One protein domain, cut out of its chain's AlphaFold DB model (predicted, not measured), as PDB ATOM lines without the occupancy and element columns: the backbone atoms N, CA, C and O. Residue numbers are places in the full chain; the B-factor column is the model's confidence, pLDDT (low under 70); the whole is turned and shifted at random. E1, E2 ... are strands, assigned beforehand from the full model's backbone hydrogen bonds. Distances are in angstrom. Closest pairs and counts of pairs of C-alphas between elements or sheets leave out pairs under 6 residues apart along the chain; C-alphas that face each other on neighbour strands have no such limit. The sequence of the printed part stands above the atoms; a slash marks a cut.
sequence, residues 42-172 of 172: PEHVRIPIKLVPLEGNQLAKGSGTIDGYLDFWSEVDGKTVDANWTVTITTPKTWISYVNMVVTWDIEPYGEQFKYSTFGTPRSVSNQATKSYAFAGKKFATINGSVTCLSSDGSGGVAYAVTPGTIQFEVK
ATOM      1  N   PRO A  42      19.007  37.152 -26.433       56.69
ATOM      2  CA  PRO A  42      17.876  36.392 -26.931       56.69
ATOM      3  C   PRO A  42      18.157  35.895 -28.351       56.69
ATOM      4  O   PRO A  42      18.915  36.493 -29.116       56.69
ATOM      5  N   GLU A  43      17.571  34.746 -28.674       66.69
ATOM      6  CA  GLU A  43      17.764  34.050 -29.940       66.69
ATOM      7  C   GLU A  43      17.381  34.967 -31.112       66.69
ATOM      8  O   GLU A  43      16.216  35.317 -31.295       66.69
ATOM      9  N   HIS A  44      18.380  35.389 -31.891       79.56
ATOM     10  CA  HIS A  44      18.163  36.163 -33.106       79.56
ATOM     11  C   HIS A  44      17.820  35.207 -34.250       79.56
ATOM     12  O   HIS A  44      18.664  34.430 -34.708       79.56
ATOM     13  N   VAL A  45      16.572  35.258 -34.707       84.56
ATOM     14  CA  VAL A  45      16.032  34.362 -35.729       84.56
ATOM     15  C   VAL A  45      15.937  35.103 -37.056       84.56
ATOM     16  O   VAL A  45      15.181  36.063 -37.190       84.56
ATOM     17  N   ARG A  46      16.663  34.615 -38.067       89.94
ATOM     18  CA  ARG A  46      16.534  35.079 -39.453       89.94
ATOM     19  C   ARG A  46      15.620  34.159 -40.246       89.94
ATOM     20  O   ARG A  46      15.910  32.974 -40.401       89.94
ATOM     21  N   ILE A  47      14.578  34.729 -40.835       88.56
ATOM     22  CA  ILE A  47      13.568  34.002 -41.600       88.56
ATOM     23  C   ILE A  47      13.601  34.493 -43.049       88.56
ATOM     24  O   ILE A  47      13.260  35.649 -43.301       88.56
ATOM     25  N   PRO A  48      14.009  33.666 -44.027       90.38
ATOM     26  CA  PRO A  48      13.916  34.047 -45.430       90.38
ATOM     27  C   PRO A  48      12.444  34.208 -45.828       90.38
ATOM     28  O   PRO A  48      11.616  33.352 -45.523       90.38
ATOM     29  N   ILE A  49      12.121  35.293 -46.531       90.00
ATOM     30  CA  ILE A  49      10.760  35.584 -46.990       90.00
ATOM     31  C   ILE A  49      10.733  35.784 -48.504       90.00
ATOM     32  O   ILE A  49      11.604  36.430 -49.088       90.00
ATOM     33  N   LYS A  50       9.686  35.251 -49.134       89.81
ATOM     34  CA  LYS A  50       9.301  35.588 -50.504       89.81
ATOM     35  C   LYS A  50       8.089  36.492 -50.440       89.81
ATOM     36  O   LYS A  50       7.040  36.073 -49.954       89.81
ATOM     37  N   LEU A  51       8.237  37.722 -50.907       88.81
ATOM     38  CA  LEU A  51       7.171  38.700 -50.851       88.81
ATOM     39  C   LEU A  51       6.400  38.694 -52.170       88.81
ATOM     40  O   LEU A  51       6.949  38.947 -53.246       88.81
ATOM     41  N   VAL A  52       5.111  38.380 -52.078       88.31
ATOM     42  CA  VAL A  52       4.197  38.288 -53.222       88.31
ATOM     43  C   VAL A  52       3.412  39.596 -53.331       88.31
ATOM     44  O   VAL A  52       2.923  40.071 -52.300       88.31
ATOM     45  N   PRO A  53       3.287  40.200 -54.527       88.62
ATOM     46  CA  PRO A  53       2.458  41.386 -54.708       88.62
ATOM     47  C   PRO A  53       1.023  41.141 -54.229       88.62
ATOM     48  O   PRO A  53       0.431  40.106 -54.530       88.62
ATOM     49  N   LEU A  54       0.452  42.097 -53.501       86.75
ATOM     50  CA  LEU A  54      -0.939  42.031 -53.069       86.75
ATOM     51  C   LEU A  54      -1.881  42.255 -54.257       86.75
ATOM     52  O   LEU A  54      -1.772  43.250 -54.983       86.75
ATOM     53  N   GLU A  55      -2.835  41.341 -54.425       74.56
ATOM     54  CA  GLU A  55      -3.885  41.457 -55.434       74.56
ATOM     55  C   GLU A  55      -4.752  42.704 -55.185       74.56
ATOM     56  O   GLU A  55      -5.024  43.088 -54.049       74.56
ATOM     57  N   GLY A  56      -5.173  43.372 -56.264       67.19
ATOM     58  CA  GLY A  56      -5.997  44.587 -56.199       67.19
ATOM     59  C   GLY A  56      -5.221  45.908 -56.243       67.19
ATOM     60  O   GLY A  56      -5.819  46.952 -56.500       67.19
ATOM     61  N   ASN A  57      -3.893  45.887 -56.101       68.25
ATOM     62  CA  ASN A  57      -3.064  47.044 -56.430       68.25
ATOM     63  C   ASN A  57      -2.844  47.087 -57.953       68.25
ATOM     64  O   ASN A  57      -2.203  46.199 -58.511       68.25
ATOM     65  N   GLN A  58      -3.352  48.108 -58.655       67.75
ATOM     66  CA  GLN A  58      -3.154  48.216 -60.111       67.75
ATOM     67  C   GLN A  58      -1.670  48.277 -60.508       67.75
ATOM     68  O   GLN A  58      -1.319  47.861 -61.610       67.75
ATOM     69  N   LEU A  59      -0.802  48.726 -59.596       72.12
ATOM     70  CA  LEU A  59       0.647  48.757 -59.786       72.12
ATOM     71  C   LEU A  59       1.296  47.375 -59.633       72.12
ATOM     72  O   LEU A  59       2.411  47.195 -60.103       72.12
ATOM     73  N   ALA A  60       0.608  46.396 -59.029       69.00
ATOM     74  CA  ALA A  60       1.082  45.015 -58.916       69.00
ATOM     75  C   ALA A  60       0.950  44.223 -60.231       69.00
ATOM     76  O   ALA A  60       1.478  43.115 -60.351       69.00
ATOM     77  N   LYS A  61       0.236  44.757 -61.234       67.25
ATOM     78  CA  LYS A  61       0.011  44.067 -62.508       67.25
ATOM     79  C   LYS A  61       1.329  43.942 -63.279       67.25
ATOM     80  O   LYS A  61       1.833  44.918 -63.822       67.25
ATOM     81  N   GLY A  62       1.852  42.718 -63.357       71.12
ATOM     82  CA  GLY A  62       3.137  42.420 -63.999       71.12
ATOM     83  C   GLY A  62       4.346  42.522 -63.065       71.12
ATOM     84  O   GLY A  62       5.468  42.292 -63.508       71.12
ATOM     85  N   SER A  63       4.138  42.826 -61.782       80.25
ATOM     86  CA  SER A  63       5.192  42.743 -60.771       80.25
ATOM     87  C   SER A  63       5.475  41.283 -60.422       80.25
ATOM     88  O   SER A  63       4.555  40.497 -60.202       80.25
ATOM     89  N   GLY A  64       6.755  40.914 -60.383       84.81
ATOM     90  CA  GLY A  64       7.193  39.599 -59.914       84.81
ATOM     91  C   GLY A  64       7.259  39.522 -58.389       84.81
ATOM     92  O   GLY A  64       7.120  40.526 -57.697       84.81
ATOM     93  N   THR A  65       7.504  38.326 -57.861       90.19
ATOM     94  CA  THR A  65       7.892  38.131 -56.456       90.19
ATOM     95  C   THR A  65       9.243  38.795 -56.192       90.19
ATOM     96  O   THR A  65      10.125  38.765 -57.052       90.19
ATOM     97  N   ILE A  66       9.413  39.360 -54.998       91.00
ATOM     98  CA  ILE A  66      10.702  39.871 -54.519       91.00
ATOM     99  C   ILE A  66      11.164  39.066 -53.303       91.00
ATOM    100  O   ILE A  66      10.355  38.483 -52.581       91.00
ATOM    101  N   ASP A  67      12.470  39.023 -53.083       93.50
ATOM    102  CA  ASP A  67      13.099  38.255 -52.017       93.50
ATOM    103  C   ASP A  67      13.544  39.175 -50.878       93.50
ATOM    104  O   ASP A  67      13.884  40.350 -51.069       93.50
ATOM    105  N   GLY A  68      13.567  38.613 -49.675       93.75
ATOM    106  CA  GLY A  68      14.019  39.293 -48.477       93.75
ATOM    107  C   GLY A  68      14.230  38.341 -47.310       93.75
ATOM    108  O   GLY A  68      14.183  37.118 -47.449       93.75
ATOM    109  N   TYR A  69      14.442  38.912 -46.136       93.81
ATOM    110  CA  TYR A  69      14.377  38.191 -44.872       93.81
ATOM    111  C   TYR A  69      13.752  39.071 -43.789       93.81
ATOM    112  O   TYR A  69      13.788  40.301 -43.871       93.81
ATOM    113  N   LEU A  70      13.179  38.420 -42.783       92.31
ATOM    114  CA  LEU A  70      12.771  39.023 -41.528       92.31
ATOM    115  C   LEU A  70      13.731  38.539 -40.444       92.31
ATOM    116  O   LEU A  70      13.815  37.343 -40.180       92.31
ATOM    117  N   ASP A  71      14.452  39.468 -39.845       90.81
ATOM    118  CA  ASP A  71      15.180  39.244 -38.605       90.81
ATOM    119  C   ASP A  71      14.231  39.526 -37.434       90.81
ATOM    120  O   ASP A  71      13.531  40.538 -37.456       90.81
ATOM    121  N   PHE A  72      14.180  38.639 -36.444       86.25
ATOM    122  CA  PHE A  72      13.390  38.794 -35.223       86.25
ATOM    123  C   PHE A  72      14.232  38.450 -34.001       86.25
ATOM    124  O   PHE A  72      14.967  37.463 -34.002       86.25
ATOM    125  N   TRP A  73      14.094  39.241 -32.949       83.12
ATOM    126  CA  TRP A  73      14.617  38.934 -31.628       83.12
ATOM    127  C   TRP A  73      13.679  39.516 -30.580       83.12
ATOM    128  O   TRP A  73      12.978  40.494 -30.822       83.12
ATOM    129  N   SER A  74      13.644  38.907 -29.404       76.50
ATOM    130  CA  SER A  74      13.097  39.576 -28.226       76.50
ATOM    131  C   SER A  74      14.205  40.369 -27.535       76.50
ATOM    132  O   SER A  74      15.356  40.117 -27.823       76.50
ATOM    133  N   GLU A  75      13.923  41.269 -26.609       76.56
ATOM    134  CA  GLU A  75      14.869  41.746 -25.593       76.56
ATOM    135  C   GLU A  75      14.219  41.536 -24.233       76.56
ATOM    136  O   GLU A  75      13.025  41.786 -24.091       76.56
ATOM    137  N   VAL A  76      14.962  40.982 -23.270       70.12
ATOM    138  CA  VAL A  76      14.420  40.649 -21.946       70.12
ATOM    139  C   VAL A  76      15.058  41.554 -20.903       70.12
ATOM    140  O   VAL A  76      16.261  41.459 -20.668       70.12
ATOM    141  N   ASP A  77      14.247  42.387 -20.257       69.38
ATOM    142  CA  ASP A  77      14.648  43.205 -19.111       69.38
ATOM    143  C   ASP A  77      13.835  42.815 -17.870       69.38
ATOM    144  O   ASP A  77      12.678  43.201 -17.678       69.38
ATOM    145  N   GLY A  78      14.428  41.975 -17.023       68.88
ATOM    146  CA  GLY A  78      13.790  41.464 -15.815       68.88
ATOM    147  C   GLY A  78      12.544  40.631 -16.123       68.88
ATOM    148  O   GLY A  78      12.638  39.449 -16.429       68.88
ATOM    149  N   LYS A  79      11.361  41.235 -15.977       63.38
ATOM    150  CA  LYS A  79      10.078  40.599 -16.315       63.38
ATOM    151  C   LYS A  79       9.509  41.102 -17.631       63.38
ATOM    152  O   LYS A  79       8.381  40.749 -17.921       63.38
ATOM    153  N   THR A  80      10.225  41.930 -18.373       66.88
ATOM    154  CA  THR A  80       9.750  42.588 -19.587       66.88
ATOM    155  C   THR A  80      10.360  41.937 -20.817       66.88
ATOM    156  O   THR A  80      11.535  41.598 -20.805       66.88
ATOM    157  N   VAL A  81       9.559  41.771 -21.866       71.00
ATOM    158  CA  VAL A  81       9.939  41.247 -23.176       71.00
ATOM    159  C   VAL A  81       9.528  42.258 -24.236       71.00
ATOM    160  O   VAL A  81       8.334  42.536 -24.371       71.00
ATOM    161  N   ASP A  82      10.493  42.750 -25.003       76.12
ATOM    162  CA  ASP A  82      10.269  43.631 -26.147       76.12
ATOM    163  C   ASP A  82      10.485  42.848 -27.447       76.12
ATOM    164  O   ASP A  82      11.510  42.193 -27.613       76.12
ATOM    165  N   ALA A  83       9.524  42.874 -28.376       77.62
ATOM    166  CA  ALA A  83       9.747  42.336 -29.720       77.62
ATOM    167  C   ALA A  83      10.520  43.337 -30.557       77.62
ATOM    168  O   ALA A  83      10.089  44.473 -30.733       77.62
ATOM    169  N   ASN A  84      11.564  42.857 -31.207       84.88
ATOM    170  CA  ASN A  84      12.281  43.590 -32.220       84.88
ATOM    171  C   ASN A  84      12.283  42.793 -33.518       84.88
ATOM    172  O   ASN A  84      12.437  41.570 -33.543       84.88
ATOM    173  N   TRP A  85      12.090  43.492 -34.626       88.31
ATOM    174  CA  TRP A  85      12.178  42.895 -35.941       88.31
ATOM    175  C   TRP A  85      12.751  43.864 -36.951       88.31
ATOM    176  O   TRP A  85      12.622  45.078 -36.831       88.31
ATOM    177  N   THR A  86      13.364  43.306 -37.987       92.44
ATOM    178  CA  THR A  86      13.870  44.044 -39.138       92.44
ATOM    179  C   THR A  86      13.509  43.312 -40.418       92.44
ATOM    180  O   THR A  86      13.932  42.178 -40.637       92.44
ATOM    181  N   VAL A  87      12.741  43.959 -41.294       93.69
ATOM    182  CA  VAL A  87      12.451  43.440 -42.635       93.69
ATOM    183  C   VAL A  87      13.472  43.990 -43.620       93.69
ATOM    184  O   VAL A  87      13.654  45.201 -43.716       93.69
ATOM    185  N   THR A  88      14.136  43.105 -44.363       95.06
ATOM    186  CA  THR A  88      15.135  43.476 -45.371       95.06
ATOM    187  C   THR A  88      14.770  42.915 -46.737       95.06
ATOM    188  O   THR A  88      14.558  41.715 -46.879       95.06
ATOM    189  N   ILE A  89      14.768  43.767 -47.764       94.50
ATOM    190  CA  ILE A  89      14.587  43.370 -49.165       94.50
ATOM    191  C   ILE A  89      15.945  43.119 -49.815       94.50
ATOM    192  O   ILE A  89      16.782  44.023 -49.912       94.50
ATOM    193  N   THR A  90      16.159  41.909 -50.329       94.12
ATOM    194  CA  THR A  90      17.410  41.492 -50.983       94.12
ATOM    195  C   THR A  90      17.366  41.646 -52.503       94.12
ATOM    196  O   THR A  90      18.428  41.805 -53.114       94.12
ATOM    197  N   THR A  91      16.178  41.751 -53.108       91.62
ATOM    198  CA  THR A  91      16.029  42.078 -54.535       91.62
ATOM    199  C   THR A  91      16.721  43.408 -54.884       91.62
ATOM    200  O   THR A  91      16.478  44.427 -54.229       91.62
ATOM    201  N   PRO A  92      17.625  43.430 -55.884       89.75
ATOM    202  CA  PRO A  92      18.344  44.639 -56.270       89.75
ATOM    203  C   PRO A  92      17.421  45.769 -56.732       89.75
ATOM    204  O   PRO A  92      16.455  45.537 -57.451       89.75
ATOM    205  N   LYS A  93      17.798  47.011 -56.399       88.00
ATOM    206  CA  LYS A  93      17.096  48.242 -56.811       88.00
ATOM    207  C   LYS A  93      15.612  48.286 -56.406       88.00
ATOM    208  O   LYS A  93      14.773  48.805 -57.139       88.00
ATOM    209  N   THR A  94      15.310  47.728 -55.241       89.44
ATOM    210  CA  THR A  94      13.988  47.759 -54.620       89.44
ATOM    211  C   THR A  94      14.131  48.363 -53.233       89.44
ATOM    212  O   THR A  94      14.941  47.877 -52.444       89.44
ATOM    213  N   TRP A  95      13.364  49.411 -52.937       91.12
ATOM    214  CA  TRP A  95      13.394  50.095 -51.638       91.12
ATOM    215  C   TRP A  95      12.029  50.073 -50.987       91.12
ATOM    216  O   TRP A  95      11.013  50.156 -51.671       91.12
ATOM    217  N   ILE A  96      12.008  49.989 -49.665       92.06
ATOM    218  CA  ILE A  96      10.784  50.066 -48.880       92.06
ATOM    219  C   ILE A  96      10.390  51.541 -48.800       92.06
ATOM    220  O   ILE A  96      11.219  52.378 -48.437       92.06
ATOM    221  N   SER A  97       9.138  51.860 -49.127       91.56
ATOM    222  CA  SER A  97       8.539  53.193 -48.959       91.56
ATOM    223  C   SER A  97       7.492  53.258 -47.858       91.56
ATOM    224  O   SER A  97       7.242  54.335 -47.316       91.56
ATOM    225  N   TYR A  98       6.889  52.125 -47.513       90.88
ATOM    226  CA  TYR A  98       5.887  52.050 -46.465       90.88
ATOM    227  C   TYR A  98       5.894  50.676 -45.811       90.88
ATOM    228  O   TYR A  98       6.089  49.659 -46.478       90.88
ATOM    229  N   VAL A  99       5.637  50.661 -44.510       91.50
ATOM    230  CA  VAL A  99       5.535  49.453 -43.700       91.50
ATOM    231  C   VAL A  99       4.160  49.413 -43.050       91.50
ATOM    232  O   VAL A  99       3.701  50.414 -42.508       91.50
ATOM    233  N   ASN A 100       3.513  48.251 -43.117       92.31
ATOM    234  CA  ASN A 100       2.280  47.926 -42.411       92.31
ATOM    235  C   ASN A 100       2.377  46.488 -41.903       92.31
ATOM    236  O   ASN A 100       2.008  45.555 -42.610       92.31
ATOM    237  N   MET A 101       2.907  46.322 -40.700       89.88
ATOM    238  CA  MET A 101       3.175  45.024 -40.085       89.88
ATOM    239  C   MET A 101       2.382  44.880 -38.794       89.88
ATOM    240  O   MET A 101       2.054  45.870 -38.143       89.88
ATOM    241  N   VAL A 102       2.079  43.645 -38.418       88.94
ATOM    242  CA  VAL A 102       1.432  43.302 -37.158       88.94
ATOM    243  C   VAL A 102       2.195  42.159 -36.512       88.94
ATOM    244  O   VAL A 102       2.423  41.134 -37.156       88.94
ATOM    245  N   VAL A 103       2.562  42.335 -35.246       86.00
ATOM    246  CA  VAL A 103       3.102  41.264 -34.401       86.00
ATOM    247  C   VAL A 103       1.968  40.753 -33.524       86.00
ATOM    248  O   VAL A 103       1.374  41.516 -32.770       86.00
ATOM    249  N   THR A 104       1.637  39.472 -33.626       85.38
ATOM    250  CA  THR A 104       0.645  38.814 -32.768       85.38
ATOM    251  C   THR A 104       1.341  37.798 -31.882       85.38
ATOM    252  O   THR A 104       2.163  37.018 -32.363       85.38
ATOM    253  N   TRP A 105       0.980  37.792 -30.604       81.31
ATOM    254  CA  TRP A 105       1.506  36.860 -29.617       81.31
ATOM    255  C   TRP A 105       0.472  35.783 -29.311       81.31
ATOM    256  O   TRP A 105      -0.732  36.033 -29.347       81.31
ATOM    257  N   ASP A 106       0.933  34.588 -28.962       80.88
ATOM    258  CA  ASP A 106       0.080  33.496 -28.482       80.88
ATOM    259  C   ASP A 106      -0.726  33.847 -27.220       80.88
ATOM    260  O   ASP A 106      -1.797  33.289 -26.989       80.88
ATOM    261  N   ILE A 107      -0.226  34.782 -26.414       73.69
ATOM    262  CA  ILE A 107      -0.852  35.198 -25.158       73.69
ATOM    263  C   ILE A 107      -1.763  36.429 -25.260       73.69
ATOM    264  O   ILE A 107      -2.547  36.667 -24.343       73.69
ATOM    265  N   GLU A 108      -1.671  37.225 -26.331       69.88
ATOM    266  CA  GLU A 108      -2.490  38.428 -26.503       69.88
ATOM    267  C   GLU A 108      -3.025  38.497 -27.939       69.88
ATOM    268  O   GLU A 108      -2.255  38.670 -28.887       69.88
ATOM    269  N   PRO A 109      -4.354  38.404 -28.126       62.28
ATOM    270  CA  PRO A 109      -4.944  38.384 -29.461       62.28
ATOM    271  C   PRO A 109      -4.869  39.750 -30.161       62.28
ATOM    272  O   PRO A 109      -5.010  39.832 -31.382       62.28
ATOM    273  N   TYR A 110      -4.656  40.832 -29.406       67.50
ATOM    274  CA  TYR A 110      -4.546  42.184 -29.941       67.50
ATOM    275  C   TYR A 110      -3.104  42.443 -30.380       67.50
ATOM    276  O   TYR A 110      -2.266  42.901 -29.605       67.50
ATOM    277  N   GLY A 111      -2.819  42.104 -31.638       74.62
ATOM    278  CA  GLY A 111      -1.501  42.309 -32.228       74.62
ATOM    279  C   GLY A 111      -1.062  43.776 -32.240       74.62
ATOM    280  O   GLY A 111      -1.873  44.697 -32.358       74.62
ATOM    281  N   GLU A 112       0.241  43.992 -32.142       80.44
ATOM    282  CA  GLU A 112       0.871  45.303 -32.212       80.44
ATOM    283  C   GLU A 112       1.019  45.730 -33.671       80.44
ATOM    284  O   GLU A 112       1.668  45.039 -34.455       80.44
ATOM    285  N   GLN A 113       0.388  46.845 -34.051       85.56
ATOM    286  CA  GLN A 113       0.412  47.346 -35.425       85.56
ATOM    287  C   GLN A 113       1.506  48.394 -35.622       85.56
ATOM    288  O   GLN A 113       1.565  49.394 -34.912       85.56
ATOM    289  N   PHE A 114       2.288  48.219 -36.680       87.00
ATOM    290  CA  PHE A 114       3.384  49.089 -37.075       87.00
ATOM    291  C   PHE A 114       3.102  49.652 -38.464       87.00
ATOM    292  O   PHE A 114       3.168  48.927 -39.457       87.00
ATOM    293  N   LYS A 115       2.758  50.942 -38.529       90.00
ATOM    294  CA  LYS A 115       2.372  51.634 -39.768       90.00
ATOM    295  C   LYS A 115       3.131  52.941 -39.921       90.00
ATOM    296  O   LYS A 115       2.828  53.901 -39.220       90.00
ATOM    297  N   TYR A 116       4.085  52.999 -40.844       86.25
ATOM    298  CA  TYR A 116       4.851  54.221 -41.098       86.25
ATOM    299  C   TYR A 116       5.456  54.249 -42.503       86.25
ATOM    300  O   TYR A 116       5.713  53.220 -43.130       86.25
ATOM    301  N   SER A 117       5.656  55.468 -43.004       87.62
ATOM    302  CA  SER A 117       6.352  55.744 -44.260       87.62
ATOM    303  C   SER A 117       7.851  55.850 -44.013       87.62
ATOM    304  O   SER A 117       8.288  56.422 -43.018       87.62
ATOM    305  N   THR A 118       8.633  55.353 -44.959       84.06
ATOM    306  CA  THR A 118      10.097  55.478 -44.997       84.06
ATOM    307  C   THR A 118      10.561  56.381 -46.139       84.06
ATOM    308  O   THR A 118      11.761  56.552 -46.344       84.06
ATOM    309  N   PHE A 119       9.612  56.927 -46.913       78.88
ATOM    310  CA  PHE A 119       9.839  57.810 -48.063       78.88
ATOM    311  C   PHE A 119      10.727  57.219 -49.173       78.88
ATOM    312  O   PHE A 119      11.239  57.952 -50.011       78.88
ATOM    313  N   GLY A 120      10.864  55.889 -49.220       71.19
ATOM    314  CA  GLY A 120      11.538  55.178 -50.311       71.19
ATOM    315  C   GLY A 120      13.057  55.089 -50.182       71.19
ATOM    316  O   GLY A 120      13.724  54.747 -51.152       71.19
ATOM    317  N   THR A 121      13.613  55.398 -49.012       76.06
ATOM    318  CA  THR A 121      15.068  55.493 -48.823       76.06
ATOM    319  C   THR A 121      15.733  54.166 -48.419       76.06
ATOM    320  O   THR A 121      16.791  53.845 -48.968       76.06
ATOM    321  N   PRO A 122      15.176  53.356 -47.492       87.88
ATOM    322  CA  PRO A 122      15.875  52.175 -46.991       87.88
ATOM    323  C   PRO A 122      15.434  50.859 -47.655       87.88
ATOM    324  O   PRO A 122      14.291  50.676 -48.066       87.88
ATOM    325  N   ARG A 123      16.353  49.887 -47.701       91.06
ATOM    326  CA  ARG A 123      16.058  48.478 -48.045       91.06
ATOM    327  C   ARG A 123      15.791  47.605 -46.821       91.06
ATOM    328  O   ARG A 123      15.366  46.465 -46.977       91.06
ATOM    329  N   SER A 124      16.086  48.133 -45.639       92.75
ATOM    330  CA  SER A 124      15.946  47.469 -44.352       92.75
ATOM    331  C   SER A 124      15.244  48.406 -43.383       92.75
ATOM    332  O   SER A 124      15.591  49.586 -43.312       92.75
ATOM    333  N   VAL A 125      14.220  47.908 -42.702       91.56
ATOM    334  CA  VAL A 125      13.393  48.705 -41.799       91.56
ATOM    335  C   VAL A 125      13.098  47.900 -40.547       91.56
ATOM    336  O   VAL A 125      12.603  46.776 -40.643       91.56
ATOM    337  N   SER A 126      13.371  48.498 -39.392       90.44
ATOM    338  CA  SER A 126      13.100  47.919 -38.077       90.44
ATOM    339  C   SER A 126      11.861  48.542 -37.449       90.44
ATOM    340  O   SER A 126      11.535  49.691 -37.780       90.44
ATOM    341  N   ASN A 127      11.167  47.817 -36.566       86.56
ATOM    342  CA  ASN A 127      10.080  48.412 -35.792       86.56
ATOM    343  C   ASN A 127      10.548  49.604 -34.961       86.56
ATOM    344  O   ASN A 127      11.694  49.698 -34.544       86.56
ATOM    345  N   GLN A 128       9.599  50.504 -34.708       72.75
ATOM    346  CA  GLN A 128       9.793  51.696 -33.884       72.75
ATOM    347  C   GLN A 128       9.031  51.643 -32.555       72.75
ATOM    348  O   GLN A 128       9.119  52.593 -31.783       72.75
ATOM    349  N   ALA A 129       8.243  50.592 -32.307       63.81
ATOM    350  CA  ALA A 129       7.450  50.485 -31.087       63.81
ATOM    351  C   ALA A 129       7.988  49.393 -30.161       63.81
ATOM    352  O   ALA A 129       8.447  48.341 -30.607       63.81
ATOM    353  N   THR A 130       7.929  49.730 -28.878       60.72
ATOM    354  CA  THR A 130       8.416  49.004 -27.711       60.72
ATOM    355  C   THR A 130       7.214  48.638 -26.845       60.72
ATOM    356  O   THR A 130       7.020  49.172 -25.751       60.72
ATOM    357  N   LYS A 131       6.300  47.799 -27.354       61.47
ATOM    358  CA  LYS A 131       5.296  47.217 -26.462       61.47
ATOM    359  C   LYS A 131       5.973  46.116 -25.648       61.47
ATOM    360  O   LYS A 131       6.361  45.078 -26.171       61.47
ATOM    361  N   SER A 132       6.088  46.397 -24.360       62.28
ATOM    362  CA  SER A 132       6.646  45.512 -23.352       62.28
ATOM    363  C   SER A 132       5.598  44.539 -22.834       62.28
ATOM    364  O   SER A 132       4.480  44.933 -22.489       62.28
ATOM    365  N   TYR A 133       5.971  43.271 -22.710       61.66
ATOM    366  CA  TYR A 133       5.101  42.243 -22.151       61.66
ATOM    367  C   TYR A 133       5.794  41.463 -21.043       61.66
ATOM    368  O   TYR A 133       7.002  41.271 -21.093       61.66
ATOM    369  N   ALA A 134       5.035  40.967 -20.063       62.38
ATOM    370  CA  ALA A 134       5.605  40.214 -18.954       62.38
ATOM    371  C   ALA A 134       5.216  38.740 -18.950       62.38
ATOM    372  O   ALA A 134       4.100  38.385 -18.567       62.38
ATOM    373  N   PHE A 135       6.144  37.872 -19.359       68.62
ATOM    374  CA  PHE A 135       5.932  36.427 -19.396       68.62
ATOM    375  C   PHE A 135       7.247  35.636 -19.475       68.62
ATOM    376  O   PHE A 135       8.174  36.055 -20.146       68.62
ATOM    377  N   ALA A 136       7.299  34.460 -18.839       69.31
ATOM    378  CA  ALA A 136       8.423  33.521 -18.928       69.31
ATOM    379  C   ALA A 136       8.042  32.259 -19.725       69.31
ATOM    380  O   ALA A 136       6.855  31.929 -19.865       69.31
ATOM    381  N   GLY A 137       9.051  31.536 -20.210       72.38
ATOM    382  CA  GLY A 137       8.917  30.253 -20.901       72.38
ATOM    383  C   GLY A 137       8.870  30.359 -22.426       72.38
ATOM    384  O   GLY A 137       9.162  31.399 -23.015       72.38
ATOM    385  N   LYS A 138       8.506  29.249 -23.078       76.38
ATOM    386  CA  LYS A 138       8.382  29.168 -24.542       76.38
ATOM    387  C   LYS A 138       7.171  29.946 -25.034       76.38
ATOM    388  O   LYS A 138       6.087  29.823 -24.459       76.38
ATOM    389  N   LYS A 139       7.375  30.711 -26.103       78.62
ATOM    390  CA  LYS A 139       6.380  31.612 -26.678       78.62
ATOM    391  C   LYS A 139       6.403  31.571 -28.189       78.62
ATOM    392  O   LYS A 139       7.404  31.191 -28.804       78.62
ATOM    393  N   PHE A 140       5.282  31.990 -28.761       83.44
ATOM    394  CA  PHE A 140       5.113  32.095 -30.196       83.44
ATOM    395  C   PHE A 140       4.726  33.518 -30.580       83.44
ATOM    396  O   PHE A 140       3.758  34.080 -30.064       83.44
ATOM    397  N   ALA A 141       5.477  34.079 -31.519       83.25
ATOM    398  CA  ALA A 141       5.144  35.322 -32.189       83.25
ATOM    399  C   ALA A 141       4.825  35.024 -33.649       83.25
ATOM    400  O   ALA A 141       5.427  34.155 -34.275       83.25
ATOM    401  N   THR A 142       3.882  35.756 -34.220       87.00
ATOM    402  CA  THR A 142       3.656  35.754 -35.662       87.00
ATOM    403  C   THR A 142       3.743  37.183 -36.156       87.00
ATOM    404  O   THR A 142       3.081  38.065 -35.613       87.00
ATOM    405  N   ILE A 143       4.551  37.409 -37.188       88.06
ATOM    406  CA  ILE A 143       4.745  38.729 -37.785       88.06
ATOM    407  C   ILE A 143       4.199  38.688 -39.199       88.06
ATOM    408  O   ILE A 143       4.792  38.052 -40.058       88.06
ATOM    409  N   ASN A 144       3.084  39.362 -39.453       89.69
ATOM    410  CA  ASN A 144       2.467  39.393 -40.776       89.69
ATOM    411  C   ASN A 144       2.156  40.822 -41.196       89.69
ATOM    412  O   ASN A 144       1.992  41.709 -40.363       89.69
ATOM    413  N   GLY A 145       2.012  41.044 -42.495       91.31
ATOM    414  CA  GLY A 145       1.560  42.327 -43.007       91.31
ATOM    415  C   GLY A 145       2.029  42.560 -44.424       91.31
ATOM    416  O   GLY A 145       2.010  41.653 -45.256       91.31
ATOM    417  N   SER A 146       2.440  43.788 -44.702       92.44
ATOM    418  CA  SER A 146       2.903  44.194 -46.014       92.44
ATOM    419  C   SER A 146       3.953  45.287 -45.950       92.44
ATOM    420  O   SER A 146       3.882  46.187 -45.109       92.44
ATOM    421  N   VAL A 147       4.845  45.273 -46.932       92.94
ATOM    422  CA  VAL A 147       5.711  46.407 -47.258       92.94
ATOM    423  C   VAL A 147       5.369  46.913 -48.648       92.94
ATOM    424  O   VAL A 147       5.178  46.126 -49.575       92.94
ATOM    425  N   THR A 148       5.280  48.228 -48.805       92.81
ATOM    426  CA  THR A 148       5.219  48.849 -50.128       92.81
ATOM    427  C   THR A 148       6.631  49.134 -50.585       92.81
ATOM    428  O   THR A 148       7.413  49.733 -49.840       92.81
ATOM    429  N   CYS A 149       6.953  48.726 -51.809       91.06
ATOM    430  CA  CYS A 149       8.261  48.941 -52.397       91.06
ATOM    431  C   CYS A 149       8.193  49.776 -53.677       91.06
ATOM    432  O   CYS A 149       7.240  49.660 -54.452       91.06
ATOM    433  N   LEU A 150       9.240  50.580 -53.881       89.00
ATOM    434  CA  LEU A 150       9.501  51.356 -55.094       89.00
ATOM    435  C   LEU A 150      10.564  50.669 -55.959       89.00
ATOM    436  O   LEU A 150      11.482  50.036 -55.421       89.00
ATOM    437  N   SER A 151      10.461  50.821 -57.283       78.81
ATOM    438  CA  SER A 151      11.501  50.401 -58.231       78.81
ATOM    439  C   SER A 151      12.609  51.444 -58.399       78.81
ATOM    440  O   SER A 151      12.526  52.557 -57.883       78.81
ATOM    441  N   SER A 152      13.657  51.067 -59.148       68.81
ATOM    442  CA  SER A 152      14.890  51.830 -59.418       68.81
ATOM    443  C   SER A 152      14.708  53.298 -59.818       68.81
ATOM    444  O   SER A 152      15.604  54.108 -59.615       68.81
ATOM    445  N   ASP A 153      13.582  53.610 -60.441       68.19
ATOM    446  CA  ASP A 153      13.195  54.907 -60.992       68.19
ATOM    447  C   ASP A 153      12.291  55.719 -60.044       68.19
ATOM    448  O   ASP A 153      11.772  56.764 -60.432       68.19
ATOM    449  N   GLY A 154      12.076  55.238 -58.815       66.06
ATOM    450  CA  GLY A 154      11.151  55.833 -57.850       66.06
ATOM    451  C   GLY A 154       9.678  55.676 -58.237       66.06
ATOM    452  O   GLY A 154       8.812  56.218 -57.551       66.06
ATOM    453  N   SER A 155       9.386  54.949 -59.322       66.00
ATOM    454  CA  SER A 155       8.028  54.641 -59.751       66.00
ATOM    455  C   SER A 155       7.534  53.346 -59.095       66.00
ATOM    456  O   SER A 155       8.308  52.565 -58.541       66.00
ATOM    457  N   GLY A 156       6.213  53.152 -59.104       66.44
ATOM    458  CA  GLY A 156       5.568  51.969 -58.538       66.44
ATOM    459  C   GLY A 156       5.518  51.978 -57.010       66.44
ATOM    460  O   GLY A 156       6.527  52.045 -56.340       66.44
ATOM    461  N   GLY A 157       4.321  51.893 -56.436       80.88
ATOM    462  CA  GLY A 157       4.094  51.644 -55.014       80.88
ATOM    463  C   GLY A 157       3.448  50.280 -54.866       80.88
ATOM    464  O   GLY A 157       2.247  50.187 -54.606       80.88
ATOM    465  N   VAL A 158       4.216  49.220 -55.117       88.69
ATOM    466  CA  VAL A 158       3.683  47.855 -55.083       88.69
ATOM    467  C   VAL A 158       3.746  47.353 -53.654       88.69
ATOM    468  O   VAL A 158       4.818  47.298 -53.058       88.69
ATOM    469  N   ALA A 159       2.586  47.023 -53.100       91.50
ATOM    470  CA  ALA A 159       2.489  46.416 -51.784       91.50
ATOM    471  C   ALA A 159       2.716  44.911 -51.916       91.50
ATOM    472  O   ALA A 159       2.073  44.269 -52.744       91.50
ATOM    473  N   TYR A 160       3.605  44.363 -51.099       91.56
ATOM    474  CA  TYR A 160       3.907  42.942 -51.057       91.56
ATOM    475  C   TYR A 160       3.582  42.366 -49.686       91.56
ATOM    476  O   TYR A 160       3.890  42.988 -48.668       91.56
ATOM    477  N   ALA A 161       2.993  41.173 -49.658       91.62
ATOM    478  CA  ALA A 161       2.720  40.447 -48.426       91.62
ATOM    479  C   ALA A 161       4.019  39.959 -47.766       91.62
ATOM    480  O   ALA A 161       4.892  39.403 -48.432       91.62
ATOM    481  N   VAL A 162       4.102  40.097 -46.444       90.06
ATOM    482  CA  VAL A 162       5.147  39.507 -45.599       90.06
ATOM    483  C   VAL A 162       4.494  38.441 -44.726       90.06
ATOM    484  O   VAL A 162       3.637  38.764 -43.904       90.06
ATOM    485  N   THR A 163       4.874  37.175 -44.932       84.62
ATOM    486  CA  THR A 163       4.317  35.999 -44.230       84.62
ATOM    487  C   THR A 163       5.426  34.988 -43.875       84.62
ATOM    488  O   THR A 163       5.568  33.953 -44.521       84.62
ATOM    489  N   PRO A 164       6.264  35.279 -42.865       79.06
ATOM    490  CA  PRO A 164       7.411  34.457 -42.466       79.06
ATOM    491  C   PRO A 164       7.020  33.146 -41.763       79.06
ATOM    492  O   PRO A 164       7.847  32.247 -41.646       79.06
ATOM    493  N   GLY A 165       5.775  33.028 -41.290       78.31
ATOM    494  CA  GLY A 165       5.322  31.926 -40.439       78.31
ATOM    495  C   GLY A 165       5.444  32.241 -38.946       78.31
ATOM    496  O   GLY A 165       5.694  33.380 -38.548       78.31
ATOM    497  N   THR A 166       5.206  31.230 -38.112       84.00
ATOM    498  CA  THR A 166       5.277  31.354 -36.652       84.00
ATOM    499  C   THR A 166       6.722  31.264 -36.174       84.00
ATOM    500  O   THR A 166       7.456  30.348 -36.541       84.00
ATOM    501  N   ILE A 167       7.105  32.203 -35.318       82.75
ATOM    502  CA  ILE A 167       8.416  32.309 -34.691       82.75
ATOM    503  C   ILE A 167       8.300  31.750 -33.282       82.75
ATOM    504  O   ILE A 167       7.481  32.221 -32.494       82.75
ATOM    505  N   GLN A 168       9.112  30.749 -32.967       80.50
ATOM    506  CA  GLN A 168       9.239  30.231 -31.612       80.50
ATOM    507  C   GLN A 168      10.487  30.830 -30.972       80.50
ATOM    508  O   GLN A 168      11.540  30.857 -31.601       80.50
ATOM    509  N   PHE A 169      10.370  31.274 -29.726       70.62
ATOM    510  CA  PHE A 169      11.490  31.770 -28.932       70.62
ATOM    511  C   PHE A 169      11.249  31.450 -27.449       70.62
ATOM    512  O   PHE A 169      10.128  31.131 -27.032       70.62
ATOM    513  N   GLU A 170      12.312  31.472 -26.648       71.44
ATOM    514  CA  GLU A 170      12.258  31.174 -25.217       71.44
ATOM    515  C   GLU A 170      12.660  32.401 -24.401       71.44
ATOM    516  O   GLU A 170      13.759  32.932 -24.559       71.44
ATOM    517  N   VAL A 171      11.761  32.834 -23.514       67.50
ATOM    518  CA  VAL A 171      12.028  33.898 -22.544       67.50
ATOM    519  C   VAL A 171      12.489  33.252 -21.246       67.50
ATOM    520  O   VAL A 171      11.745  32.462 -20.654       67.50
ATOM    521  N   LYS A 172      13.719  33.566 -20.838       66.38
ATOM    522  CA  LYS A 172      14.322  33.066 -19.597       66.38
ATOM    523  C   LYS A 172      13.939  33.923 -18.401       66.38
ATOM    524  O   LYS A 172      13.934  35.159 -18.561       66.38
TER     525      LYS A 172
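What this domain is: This is residues 42 to 172 of the 172 residues of an uncharacterized protein of Paenibacillus selenitireducens (UniProt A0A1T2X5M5). Two curved layers of strands lie face to face in an elongated, sandwich-like body, E1, E2, E3 and E6 in one and E4, E5, E7, E8 and E9 in the other; E1 and E8 meet at a point along one side. The long unnamed stretch of residues 54 to 65 lies at one end of the long axis, and the turn between E2 and E3 at the other. The printed part has 131 residues with no named helix and nine strands, E1 to E9 in order, in a branched, twisted sheet whose neighbours are antiparallel. The class is all strand; the whole is compact, with a radius of gyration of the C-alphas of 15.3 A, and spans 47 by 24 by 22 A.

Where its parts are: E7, residues 137 to 150, is the longest strand by residues at 40.2 A, and E4, residues 95 to 105, measures 28.3 A and bends by 70 degrees at residue 98. E5 holds residues 108 to 117, 26.3 A; E8 residues 158 to 162, 12.7 A; and E9 residues 166 to 171, 15.8 A, ending at C-alpha 171 at (12.028, 33.898, -22.544). E1, residues 45 to 53, 24.4 A, begins at C-alpha 45 at (16.032, 34.362, -35.729). E2 holds residues 66 to 77, 35.8 A; E3 residues 80 to 89, 30.0 A; and E6 residues 124 to 126, 6.9 A.

How they stand to each other: E7 has E4 on one side, with N 100 and O 146 at 2.9 A. On its other side are E8, N 147 and O 160 at 3.0 A, in a hairpin, and E9, N 139 and O 169 at 2.9 A. This pairing is staggered: E9 beside residues 137 to 142 of E7, E8 beside 144 to 149. E4 and E5 form a hairpin, with N 101 and O 114 at 2.9 A. E1, E2 and E3 are a meander, each strand the antiparallel neighbour of the one before; N 47 and O 70 are 2.8 A apart, N 73 and O 84 2.9 A. E6 is an edge strand beside E3, with N 87 and O 125 at 2.9 A. Residues 81 to 82 of E3 also pair, antiparallel, with residues 132 to 133. E1 and E8 meet only at a point, where C-alphas 53 and 160 face each other at 4.2 A. Among the pairs that stay apart are E1 and E4, and E3 and E5.

The domain as a whole: The C-alphas of Gly 62 and Gly 78 are the farthest apart, 49.4 A. The printed part has no cut, and the link from E1 to E2, 12 residues, is long. Mean pLDDT of the printed part is 81.1; 29 residues are under 70, among them 129 to 136 and 152 to 156.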